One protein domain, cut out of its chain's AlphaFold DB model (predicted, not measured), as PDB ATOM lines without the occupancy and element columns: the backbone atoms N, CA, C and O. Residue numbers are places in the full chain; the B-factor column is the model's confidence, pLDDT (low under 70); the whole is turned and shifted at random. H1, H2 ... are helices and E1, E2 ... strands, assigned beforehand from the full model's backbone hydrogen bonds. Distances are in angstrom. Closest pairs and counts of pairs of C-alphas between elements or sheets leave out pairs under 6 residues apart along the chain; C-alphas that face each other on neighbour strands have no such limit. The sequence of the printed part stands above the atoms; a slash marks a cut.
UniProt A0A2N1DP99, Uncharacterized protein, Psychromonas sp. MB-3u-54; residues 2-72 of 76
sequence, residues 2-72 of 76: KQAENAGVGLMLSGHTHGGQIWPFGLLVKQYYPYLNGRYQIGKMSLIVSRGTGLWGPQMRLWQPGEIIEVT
ATOM      1  N   LYS A   2      82.503  98.023  71.114       90.88
ATOM      2  CA  LYS A   2      81.310  98.536  70.394       90.88
ATOM      3  C   LYS A   2      79.980  98.301  71.124       90.88
ATOM      4  O   LYS A   2      79.146  99.182  71.153       90.88
ATOM      5  N   GLN A   3      79.801  97.141  71.760       94.69
ATOM      6  CA  GLN A   3      78.600  96.868  72.563       94.69
ATOM      7  C   GLN A   3      78.436  97.838  73.745       94.69
ATOM      8  O   GLN A   3      77.338  98.317  73.978       94.69
ATOM      9  N   ALA A   4      79.521  98.148  74.465       94.44
ATOM     10  CA  ALA A   4      79.493  99.089  75.587       94.44
ATOM     11  C   ALA A   4      79.225 100.524  75.108       94.44
ATOM     12  O   ALA A   4      78.428 101.238  75.703       94.44
ATOM     13  N   GLU A   5      79.843 100.912  73.994       95.69
ATOM     14  CA  GLU A   5      79.608 102.208  73.355       95.69
ATOM     15  C   GLU A   5      78.147 102.358  72.901       95.69
ATOM     16  O   GLU A   5      77.493 103.324  73.283       95.69
ATOM     17  N   ASN A   6      77.592 101.346  72.225       95.44
ATOM     18  CA  ASN A   6      76.178 101.300  71.839       95.44
ATOM     19  C   ASN A   6      75.225 101.327  73.046       95.44
ATOM     20  O   ASN A   6      74.093 101.786  72.923       95.44
ATOM     21  N   ALA A   7      75.665 100.833  74.206       97.06
ATOM     22  CA  ALA A   7      74.915 100.895  75.459       97.06
ATOM     23  C   ALA A   7      75.025 102.260  76.170       97.06
ATOM     24  O   ALA A   7      74.489 102.423  77.263       97.06
ATOM     25  N   GLY A   8      75.717 103.240  75.577       95.88
ATOM     26  CA  GLY A   8      75.858 104.590  76.124       95.88
ATOM     27  C   GLY A   8      76.934 104.734  77.203       95.88
ATOM     28  O   GLY A   8      76.941 105.731  77.923       95.88
ATOM     29  N   VAL A   9      77.853 103.772  77.337       96.81
ATOM     30  CA  VAL A   9      78.963 103.874  78.297       96.81
ATOM     31  C   VAL A   9      79.898 105.019  77.896       96.81
ATOM     32  O   VAL A   9      80.420 105.041  76.786       96.81
ATOM     33  N   GLY A  10      80.142 105.964  78.807       95.62
ATOM     34  CA  GLY A  10      81.035 107.108  78.563       95.62
ATOM     35  C   GLY A  10      82.526 106.810  78.773       95.62
ATOM     36  O   GLY A  10      83.378 107.420  78.126       95.62
ATOM     37  N   LEU A  11      82.856 105.849  79.642       96.69
ATOM     38  CA  LEU A  11      84.230 105.482  79.988       96.69
ATOM     39  C   LEU A  11      84.369 103.969  80.203       96.69
ATOM     40  O   LEU A  11      83.606 103.372  80.958       96.69
ATOM     41  N   MET A  12      85.393 103.370  79.597       97.00
ATOM     42  CA  MET A  12      85.797 101.980  79.808       97.00
ATOM     43  C   MET A  12      87.260 101.926  80.256       97.00
ATOM     44  O   MET A  12      88.142 102.445  79.574       97.00
ATOM     45  N   LEU A  13      87.520 101.271  81.390       96.75
ATOM     46  CA  LEU A  13      88.867 100.988  81.891       96.75
ATOM     47  C   LEU A  13      89.223  99.534  81.575       96.75
ATOM     48  O   LEU A  13      88.400  98.632  81.723       96.75
ATOM     49  N   SER A  14      90.428  99.294  81.079       95.19
ATOM     50  CA  SER A  14      90.887  97.980  80.627       95.19
ATOM     51  C   SER A  14      92.376  97.793  80.918       95.19
ATOM     52  O   SER A  14      93.082  98.735  81.271       95.19
ATOM     53  N   GLY A  15      92.859  96.560  80.785       92.75
ATOM     54  CA  GLY A  15      94.258  96.201  81.017       92.75
ATOM     55  C   GLY A  15      94.629  94.961  80.215       92.75
ATOM     56  O   GLY A  15      94.368  94.914  79.016       92.75
ATOM     57  N   HIS A  16      95.177  93.944  80.883       91.19
ATOM     58  CA  HIS A  16      95.486  92.609  80.340       91.19
ATOM     59  C   HIS A  16      96.641  92.527  79.326       91.19
ATOM     60  O   HIS A  16      97.368  91.543  79.316       91.19
ATOM     61  N   THR A  17      96.880  93.545  78.507       88.94
ATOM     62  CA  THR A  17      97.905  93.513  77.445       88.94
ATOM     63  C   THR A  17      99.341  93.711  77.943       88.94
ATOM     64  O   THR A  17     100.292  93.497  77.190       88.94
ATOM     65  N   HIS A  18      99.518  94.209  79.174       90.75
ATOM     66  CA  HIS A  18     100.803  94.636  79.751       90.75
ATOM     67  C   HIS A  18     101.614  95.597  78.855       90.75
ATOM     68  O   HIS A  18     102.839  95.675  78.965       90.75
ATOM     69  N   GLY A  19     100.954  96.301  77.926       88.19
ATOM     70  CA  GLY A  19     101.615  97.140  76.923       88.19
ATOM     71  C   GLY A  19     102.498  96.379  75.928       88.19
ATOM     72  O   GLY A  19     103.365  96.990  75.313       88.19
ATOM     73  N   GLY A  20     102.324  95.061  75.783       88.38
ATOM     74  CA  GLY A  20     103.230  94.240  74.980       88.38
ATOM     75  C   GLY A  20     104.614  94.071  75.616       88.38
ATOM     76  O   GLY A  20     105.585  93.994  74.878       88.38
ATOM     77  N   GLN A  21     104.669  94.050  76.957       88.06
ATOM     78  CA  GLN A  21     105.776  93.840  77.916       88.06
ATOM     79  C   GLN A  21     107.228  93.695  77.406       88.06
ATOM     80  O   GLN A  21     108.138  94.294  77.983       88.06
ATOM     81  N   ILE A  22     107.469  92.868  76.391       89.88
ATOM     82  CA  ILE A  22     108.787  92.551  75.846       89.88
ATOM     83  C   ILE A  22     108.852  93.073  74.410       89.88
ATOM     84  O   ILE A  22     108.107  92.623  73.541       89.88
ATOM     85  N   TRP A  23     109.760  94.000  74.125       86.44
ATOM     86  CA  TRP A  23     110.048  94.383  72.746       86.44
ATOM     87  C   TRP A  23     110.906  93.305  72.056       86.44
ATOM     88  O   TRP A  23     111.812  92.772  72.696       86.44
ATOM     89  N   PRO A  24     110.665  92.969  70.776       88.75
ATOM     90  CA  PRO A  24     109.637  93.504  69.878       88.75
ATOM     91  C   PRO A  24     108.320  92.708  69.895       88.75
ATOM     92  O   PRO A  24     107.456  92.955  69.058       88.75
ATOM     93  N   PHE A  25     108.128  91.768  70.830       86.12
ATOM     94  CA  PHE A  25     106.941  90.901  70.897       86.12
ATOM     95  C   PHE A  25     105.616  91.682  70.926       86.12
ATOM     96  O   PHE A  25     104.626  91.235  70.349       86.12
ATOM     97  N   GLY A  26     105.604  92.894  71.490       84.31
ATOM     98  CA  GLY A  26     104.457  93.807  71.416       84.31
ATOM     99  C   GLY A  26     103.927  94.079  69.995       84.31
ATOM    100  O   GLY A  26     102.733  94.331  69.842       84.31
ATOM    101  N   LEU A  27     104.758  93.968  68.949       85.81
ATOM    102  CA  LEU A  27     104.320  94.079  67.550       85.81
ATOM    103  C   LEU A  27     103.405  92.918  67.136       85.81
ATOM    104  O   LEU A  27     102.399  93.149  66.469       85.81
ATOM    105  N   LEU A  28     103.710  91.693  67.581       88.56
ATOM    106  CA  LEU A  28     102.872  90.513  67.343       88.56
ATOM    107  C   LEU A  28     101.567  90.609  68.135       88.56
ATOM    108  O   LEU A  28     100.491  90.345  67.605       88.56
ATOM    109  N   VAL A  29     101.644  91.062  69.390       86.94
ATOM    110  CA  VAL A  29     100.450  91.270  70.224       86.94
ATOM    111  C   VAL A  29      99.511  92.291  69.577       86.94
ATOM    112  O   VAL A  29      98.302  92.072  69.567       86.94
ATOM    113  N   LYS A  30     100.047  93.360  68.971       87.81
ATOM    114  CA  LYS A  30      99.253  94.404  68.300       87.81
ATOM    115  C   LYS A  30      98.400  93.877  67.139       87.81
ATOM    116  O   LYS A  30      97.366  94.468  66.838       87.81
ATOM    117  N   GLN A  31      98.805  92.777  66.502       86.94
ATOM    118  CA  GLN A  31      98.041  92.154  65.418       86.94
ATOM    119  C   GLN A  31      96.717  91.550  65.909       86.94
ATOM    120  O   GLN A  31      95.730  91.562  65.178       86.94
ATOM    121  N   TYR A  32      96.683  91.064  67.154       87.19
ATOM    122  CA  TYR A  32      95.488  90.481  67.773       87.19
ATOM    123  C   TYR A  32      94.755  91.471  68.684       87.19
ATOM    124  O   TYR A  32      93.528  91.456  68.767       87.19
ATOM    125  N   TYR A  33      95.501  92.358  69.345       88.94
ATOM    126  CA  TYR A  33      94.991  93.348  70.285       88.94
ATOM    127  C   TYR A  33      95.334  94.762  69.798       88.94
ATOM    128  O   TYR A  33      96.431  95.258  70.064       88.94
ATOM    129  N   PRO A  34      94.403  95.459  69.120       89.88
ATOM    130  CA  PRO A  34      94.675  96.782  68.551       89.88
ATOM    131  C   PRO A  34      94.903  97.878  69.607       89.88
ATOM    132  O   PRO A  34      95.473  98.923  69.292       89.88
ATOM    133  N   TYR A  35      94.491  97.642  70.857       93.31
ATOM    134  CA  TYR A  35      94.578  98.591  71.966       93.31
ATOM    135  C   TYR A  35      95.513  98.049  73.048       93.31
ATOM    136  O   TYR A  35      95.115  97.208  73.849       93.31
ATOM    137  N   LEU A  36      96.769  98.507  73.057       92.44
ATOM    138  CA  LEU A  36      97.798  97.968  73.951       92.44
ATOM    139  C   LEU A  36      97.962  98.762  75.240       92.44
ATOM    140  O   LEU A  36      98.210  98.156  76.274       92.44
ATOM    141  N   ASN A  37      97.896 100.087  75.197       93.31
ATOM    142  CA  ASN A  37      97.972 100.942  76.378       93.31
ATOM    143  C   ASN A  37      97.546 102.373  76.034       93.31
ATOM    144  O   ASN A  37      97.480 102.738  74.861       93.31
ATOM    145  N   GLY A  38      97.283 103.176  77.056       94.06
ATOM    146  CA  GLY A  38      96.923 104.578  76.906       94.06
ATOM    147  C   GLY A  38      95.434 104.785  76.648       94.06
ATOM    148  O   GLY A  38      94.602 103.912  76.912       94.06
ATOM    149  N   ARG A  39      95.094 105.982  76.170       96.38
ATOM    150  CA  ARG A  39      93.715 106.414  75.939       96.38
ATOM    151  C   ARG A  39      93.352 106.321  74.460       96.38
ATOM    152  O   ARG A  39      94.078 106.811  73.602       96.38
ATOM    153  N   TYR A  40      92.178 105.772  74.188       96.56
ATOM    154  CA  TYR A  40      91.573 105.660  72.869       96.56
ATOM    155  C   TYR A  40      90.149 106.210  72.895       96.56
ATOM    156  O   TYR A  40      89.494 106.223  73.937       96.56
ATOM    157  N   GLN A  41      89.655 106.627  71.732       96.62
ATOM    158  CA  GLN A  41      88.275 107.060  71.556       96.62
ATOM    159  C   GLN A  41      87.520 106.015  70.731       96.62
ATOM    160  O   GLN A  41      87.936 105.677  69.622       96.62
ATOM    161  N   ILE A  42      86.418 105.501  71.275       96.31
ATOM    162  CA  ILE A  42      85.515 104.561  70.609       96.31
ATOM    163  C   ILE A  42      84.159 105.253  70.509       96.31
ATOM    164  O   ILE A  42      83.456 105.345  71.507       96.31
ATOM    165  N   GLY A  43      83.805 105.790  69.337       95.31
ATOM    166  CA  GLY A  43      82.584 106.594  69.197       95.31
ATOM    167  C   GLY A  43      82.568 107.744  70.212       95.31
ATOM    168  O   GLY A  43      83.493 108.559  70.224       95.31
ATOM    169  N   LYS A  44      81.567 107.781  71.101       95.75
ATOM    170  CA  LYS A  44      81.510 108.749  72.221       95.75
ATOM    171  C   LYS A  44      82.207 108.275  73.507       95.75
ATOM    172  O   LYS A  44      82.483 109.092  74.381       95.75
ATOM    173  N   MET A  45      82.552 106.994  73.608       97.38
ATOM    174  CA  MET A  45      83.191 106.388  74.778       97.38
ATOM    175  C   MET A  45      84.712 106.606  74.785       97.38
ATOM    176  O   MET A  45      85.402 106.306  73.808       97.38
ATOM    177  N   SER A  46      85.270 107.039  75.917       97.56
ATOM    178  CA  SER A  46      86.718 106.965  76.157       97.56
ATOM    179  C   SER A  46      87.109 105.567  76.650       97.56
ATOM    180  O   SER A  46      86.518 105.042  77.589       97.56
ATOM    181  N   LEU A  47      88.124 104.961  76.040       97.38
ATOM    182  CA  LEU A  47      88.750 103.716  76.484       97.38
ATOM    183  C   LEU A  47      90.127 104.035  77.066       97.38
ATOM    184  O   LEU A  47      90.936 104.665  76.394       97.38
ATOM    185  N   ILE A  48      90.427 103.559  78.269       97.56
ATOM    186  CA  ILE A  48      91.764 103.635  78.865       97.56
ATOM    187  C   ILE A  48      92.276 102.214  79.076       97.56
ATOM    188  O   ILE A  48      91.618 101.412  79.736       97.56
ATOM    189  N   VAL A  49      93.451 101.905  78.534       96.69
ATOM    190  CA  VAL A  49      94.119 100.611  78.690       96.69
ATOM    191  C   VAL A  49      95.385 100.802  79.524       96.69
ATOM    192  O   VAL A  49      96.324 101.465  79.091       96.69
ATOM    193  N   SER A  50      95.425 100.225  80.722       95.81
ATOM    194  CA  SER A  50      96.606 100.253  81.590       95.81
ATOM    195  C   SER A  50      97.599  99.146  81.234       95.81
ATOM    196  O   SER A  50      97.213  98.016  80.924       95.81
ATOM    197  N   ARG A  51      98.897  99.445  81.363       93.44
ATOM    198  CA  ARG A  51      99.978  98.442  81.285       93.44
ATOM    199  C   ARG A  51     100.086  97.569  82.537       93.44
ATOM    200  O   ARG A  51     100.842  96.593  82.522       93.44
ATOM    201  N   GLY A  52      99.354  97.911  83.596       93.25
ATOM    202  CA  GLY A  52      99.380  97.234  84.888       93.25
ATOM    203  C   GLY A  52     100.719  97.359  85.616       93.25
ATOM    204  O   GLY A  52     101.719  97.835  85.076       93.25
ATOM    205  N   THR A  53     100.745  96.891  86.860       90.69
ATOM    206  CA  THR A  53     101.937  96.908  87.724       90.69
ATOM    207  C   THR A  53     102.723  95.597  87.675       90.69
ATOM    208  O   THR A  53     103.934  95.597  87.870       90.69
ATOM    209  N   GLY A  54     102.044  94.481  87.388       85.81
ATOM    210  CA  GLY A  54     102.619  93.135  87.380       85.81
ATOM    211  C   GLY A  54     103.257  92.717  86.055       85.81
ATOM    212  O   GLY A  54     103.305  93.476  85.086       85.81
ATOM    213  N   LEU A  55     103.729  91.477  86.001       84.75
ATOM    214  CA  LEU A  55     104.338  90.857  84.823       84.75
ATOM    215  C   LEU A  55     103.430  89.739  84.301       84.75
ATOM    216  O   LEU A  55     102.677  89.148  85.073       84.75
ATOM    217  N   TRP A  56     103.540  89.416  83.019       80.25
ATOM    218  CA  TRP A  56     103.047  88.161  82.463       80.25
ATOM    219  C   TRP A  56     104.226  87.380  81.867       80.25
ATOM    220  O   TRP A  56     105.063  87.944  81.162       80.25
ATOM    221  N   GLY A  57     104.328  86.086  82.180       83.50
ATOM    222  CA  GLY A  57     105.425  85.240  81.700       83.50
ATOM    223  C   GLY A  57     106.797  85.605  82.303       83.50
ATOM    224  O   GLY A  57     106.895  85.723  83.527       83.50
ATOM    225  N   PRO A  58     107.868  85.742  81.488       81.06
ATOM    226  CA  PRO A  58     109.212  86.063  81.972       81.06
ATOM    227  C   PRO A  58     109.250  87.334  82.823       81.06
ATOM    228  O   PRO A  58     108.550  88.307  82.528       81.06
ATOM    229  N   GLN A  59     110.119  87.361  83.836       83.31
ATOM    230  CA  GLN A  59     110.297  88.515  84.724       83.31
ATOM    231  C   GLN A  59     111.082  89.656  84.055       83.31
ATOM    232  O   GLN A  59     112.140  90.068  84.521       83.31
ATOM    233  N   MET A  60     110.583  90.153  82.924       85.62
ATOM    234  CA  MET A  60     111.258  91.158  82.112       85.62
ATOM    235  C   MET A  60     110.256  92.135  81.503       85.62
ATOM    236  O   MET A  60     109.268  91.723  80.899       85.62
ATOM    237  N   ARG A  61     110.567  93.431  81.611       88.94
ATOM    238  CA  ARG A  61     109.894  94.540  80.923       88.94
ATOM    239  C   ARG A  61     110.933  95.337  80.147       88.94
ATOM    240  O   ARG A  61     111.804  95.950  80.756       88.94
ATOM    241  N   LEU A  62     110.835  95.342  78.821       88.19
ATOM    242  CA  LEU A  62     111.735  96.113  77.957       88.19
ATOM    243  C   LEU A  62     110.968  97.270  77.334       88.19
ATOM    244  O   LEU A  62     110.005  97.059  76.601       88.19
ATOM    245  N   TRP A  63     111.386  98.495  77.664       86.25
ATOM    246  CA  TRP A  63     110.821  99.752  77.148       86.25
ATOM    247  C   TRP A  63     109.306  99.930  77.367       86.25
ATOM    248  O   TRP A  63     108.680 100.796  76.766       86.25
ATOM    249  N   GLN A  64     108.723  99.131  78.266       87.25
ATOM    250  CA  GLN A  64     107.318  99.163  78.670       87.25
ATOM    251  C   GLN A  64     107.218  99.065  80.206       87.25
ATOM    252  O   GLN A  64     106.879  97.997  80.733       87.25
ATOM    253  N   PRO A  65     107.555 100.136  80.958       89.38
ATOM    254  CA  PRO A  65     107.468 100.117  82.418       89.38
ATOM    255  C   PRO A  65     106.034  99.862  82.910       89.38
ATOM    256  O   PRO A  65     105.066 100.066  82.178       89.38
ATOM    257  N   GLY A  66     105.906  99.377  84.147       91.25
ATOM    258  CA  GLY A  66     104.603  99.253  84.799       91.25
ATOM    259  C   GLY A  66     103.940 100.618  84.995       91.25
ATOM    260  O   GLY A  66     104.604 101.654  84.969       91.25
ATOM    261  N   GLU A  67     102.625 100.617  85.173       93.44
ATOM    262  CA  GLU A  67     101.828 101.839  85.231       93.44
ATOM    263  C   GLU A  67     100.672 101.721  86.219       93.44
ATOM    264  O   GLU A  67     100.006 100.685  86.300       93.44
ATOM    265  N   ILE A  68     100.403 102.824  86.915       94.06
ATOM    266  CA  ILE A  68      99.169 103.068  87.658       94.06
ATOM    267  C   ILE A  68      98.549 104.317  87.036       94.06
ATOM    268  O   ILE A  68      99.219 105.340  86.921       94.06
ATOM    269  N   ILE A  69      97.293 104.214  86.602       95.06
ATOM    270  CA  ILE A  69      96.570 105.328  85.985       95.06
ATOM    271  C   ILE A  69      95.597 105.888  87.017       95.06
ATOM    272  O   ILE A  69      94.721 105.169  87.494       95.06
ATOM    273  N   GLU A  70      95.741 107.171  87.328       95.69
ATOM    274  CA  GLU A  70      94.770 107.923  88.116       95.69
ATOM    275  C   GLU A  70      93.677 108.473  87.194       95.69
ATOM    276  O   GLU A  70      93.961 109.116  86.182       95.69
ATOM    277  N   VAL A  71      92.415 108.205  87.532       95.31
ATOM    278  CA  VAL A  71      91.255 108.688  86.778       95.31
ATOM    279  C   VAL A  71      90.348 109.468  87.718       95.31
ATOM    280  O   VAL A  71      89.741 108.896  88.621       95.31
ATOM    281  N   THR A  72      90.226 110.772  87.483       95.44
ATOM    282  CA  THR A  72      89.293 111.636  88.210       95.44
ATOM    283  C   THR A  72      88.015 111.806  87.399       95.44
ATOM    284  O   THR A  72      88.044 112.346  86.292       95.44
TER     285      THR A  72
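What this domain is: This is residues 2 to 72 of the 76 residues of an uncharacterized protein of Psychromonas sp. MB-3u-54 (UniProt A0A2N1DP99). There is little regular structure here: a small three-stranded sheet with H1 over one face, then long loops and the short helix H2 beyond its other end. The 71 printed residues, with 26 in named elements, run H1, E1, H2, E2, E3, mixed helices and strands; the mixed sheet's order is E1, E3, E2. It is only just compact, close to loose: radius of gyration of the C-alphas 13.1 A, spans 39 by 28 by 16 A.

Where its parts are: Find E3, residues 45 to 49, from C-alpha 45 at (83.191, 106.388, 74.778); it and E2, residues 38 to 42, each span 13.0 A. E1 is residues 11 to 14, 10.1 A; H1 is residues 2 to 6, 6.0 A. H2, residues 26 to 32, runs 10.2 A to C-alpha 32 at (95.488, 90.481, 67.773).

How they stand to each other: Inner strand E3 is parallel to E1 at 20 degrees; look for N 12 and O 46, 2.8 A apart. E2 and E3 form a hairpin, antiparallel at 152 degrees, with N 40 and O 47 at 2.8 A. H1 is on the sheet over E3, height 8.6 A, on a local plane fitted to just 6 C-alphas; its closest C-alphas to E3 are Glu 5 and Met 45, 5.7 A. H2 is not on the sheet. H1 has every O i to N i+4 pair within hydrogen-bond range; H2 has 1 of 3, but 4 of 4 O i to N i+3.

The domain as a whole: The farthest C-alphas, Gly 8 and Gln 59, are 39.0 A apart. The printed part has no cut; the E1 to H2 link is long, and no printed residue is under 70 in pLDDT.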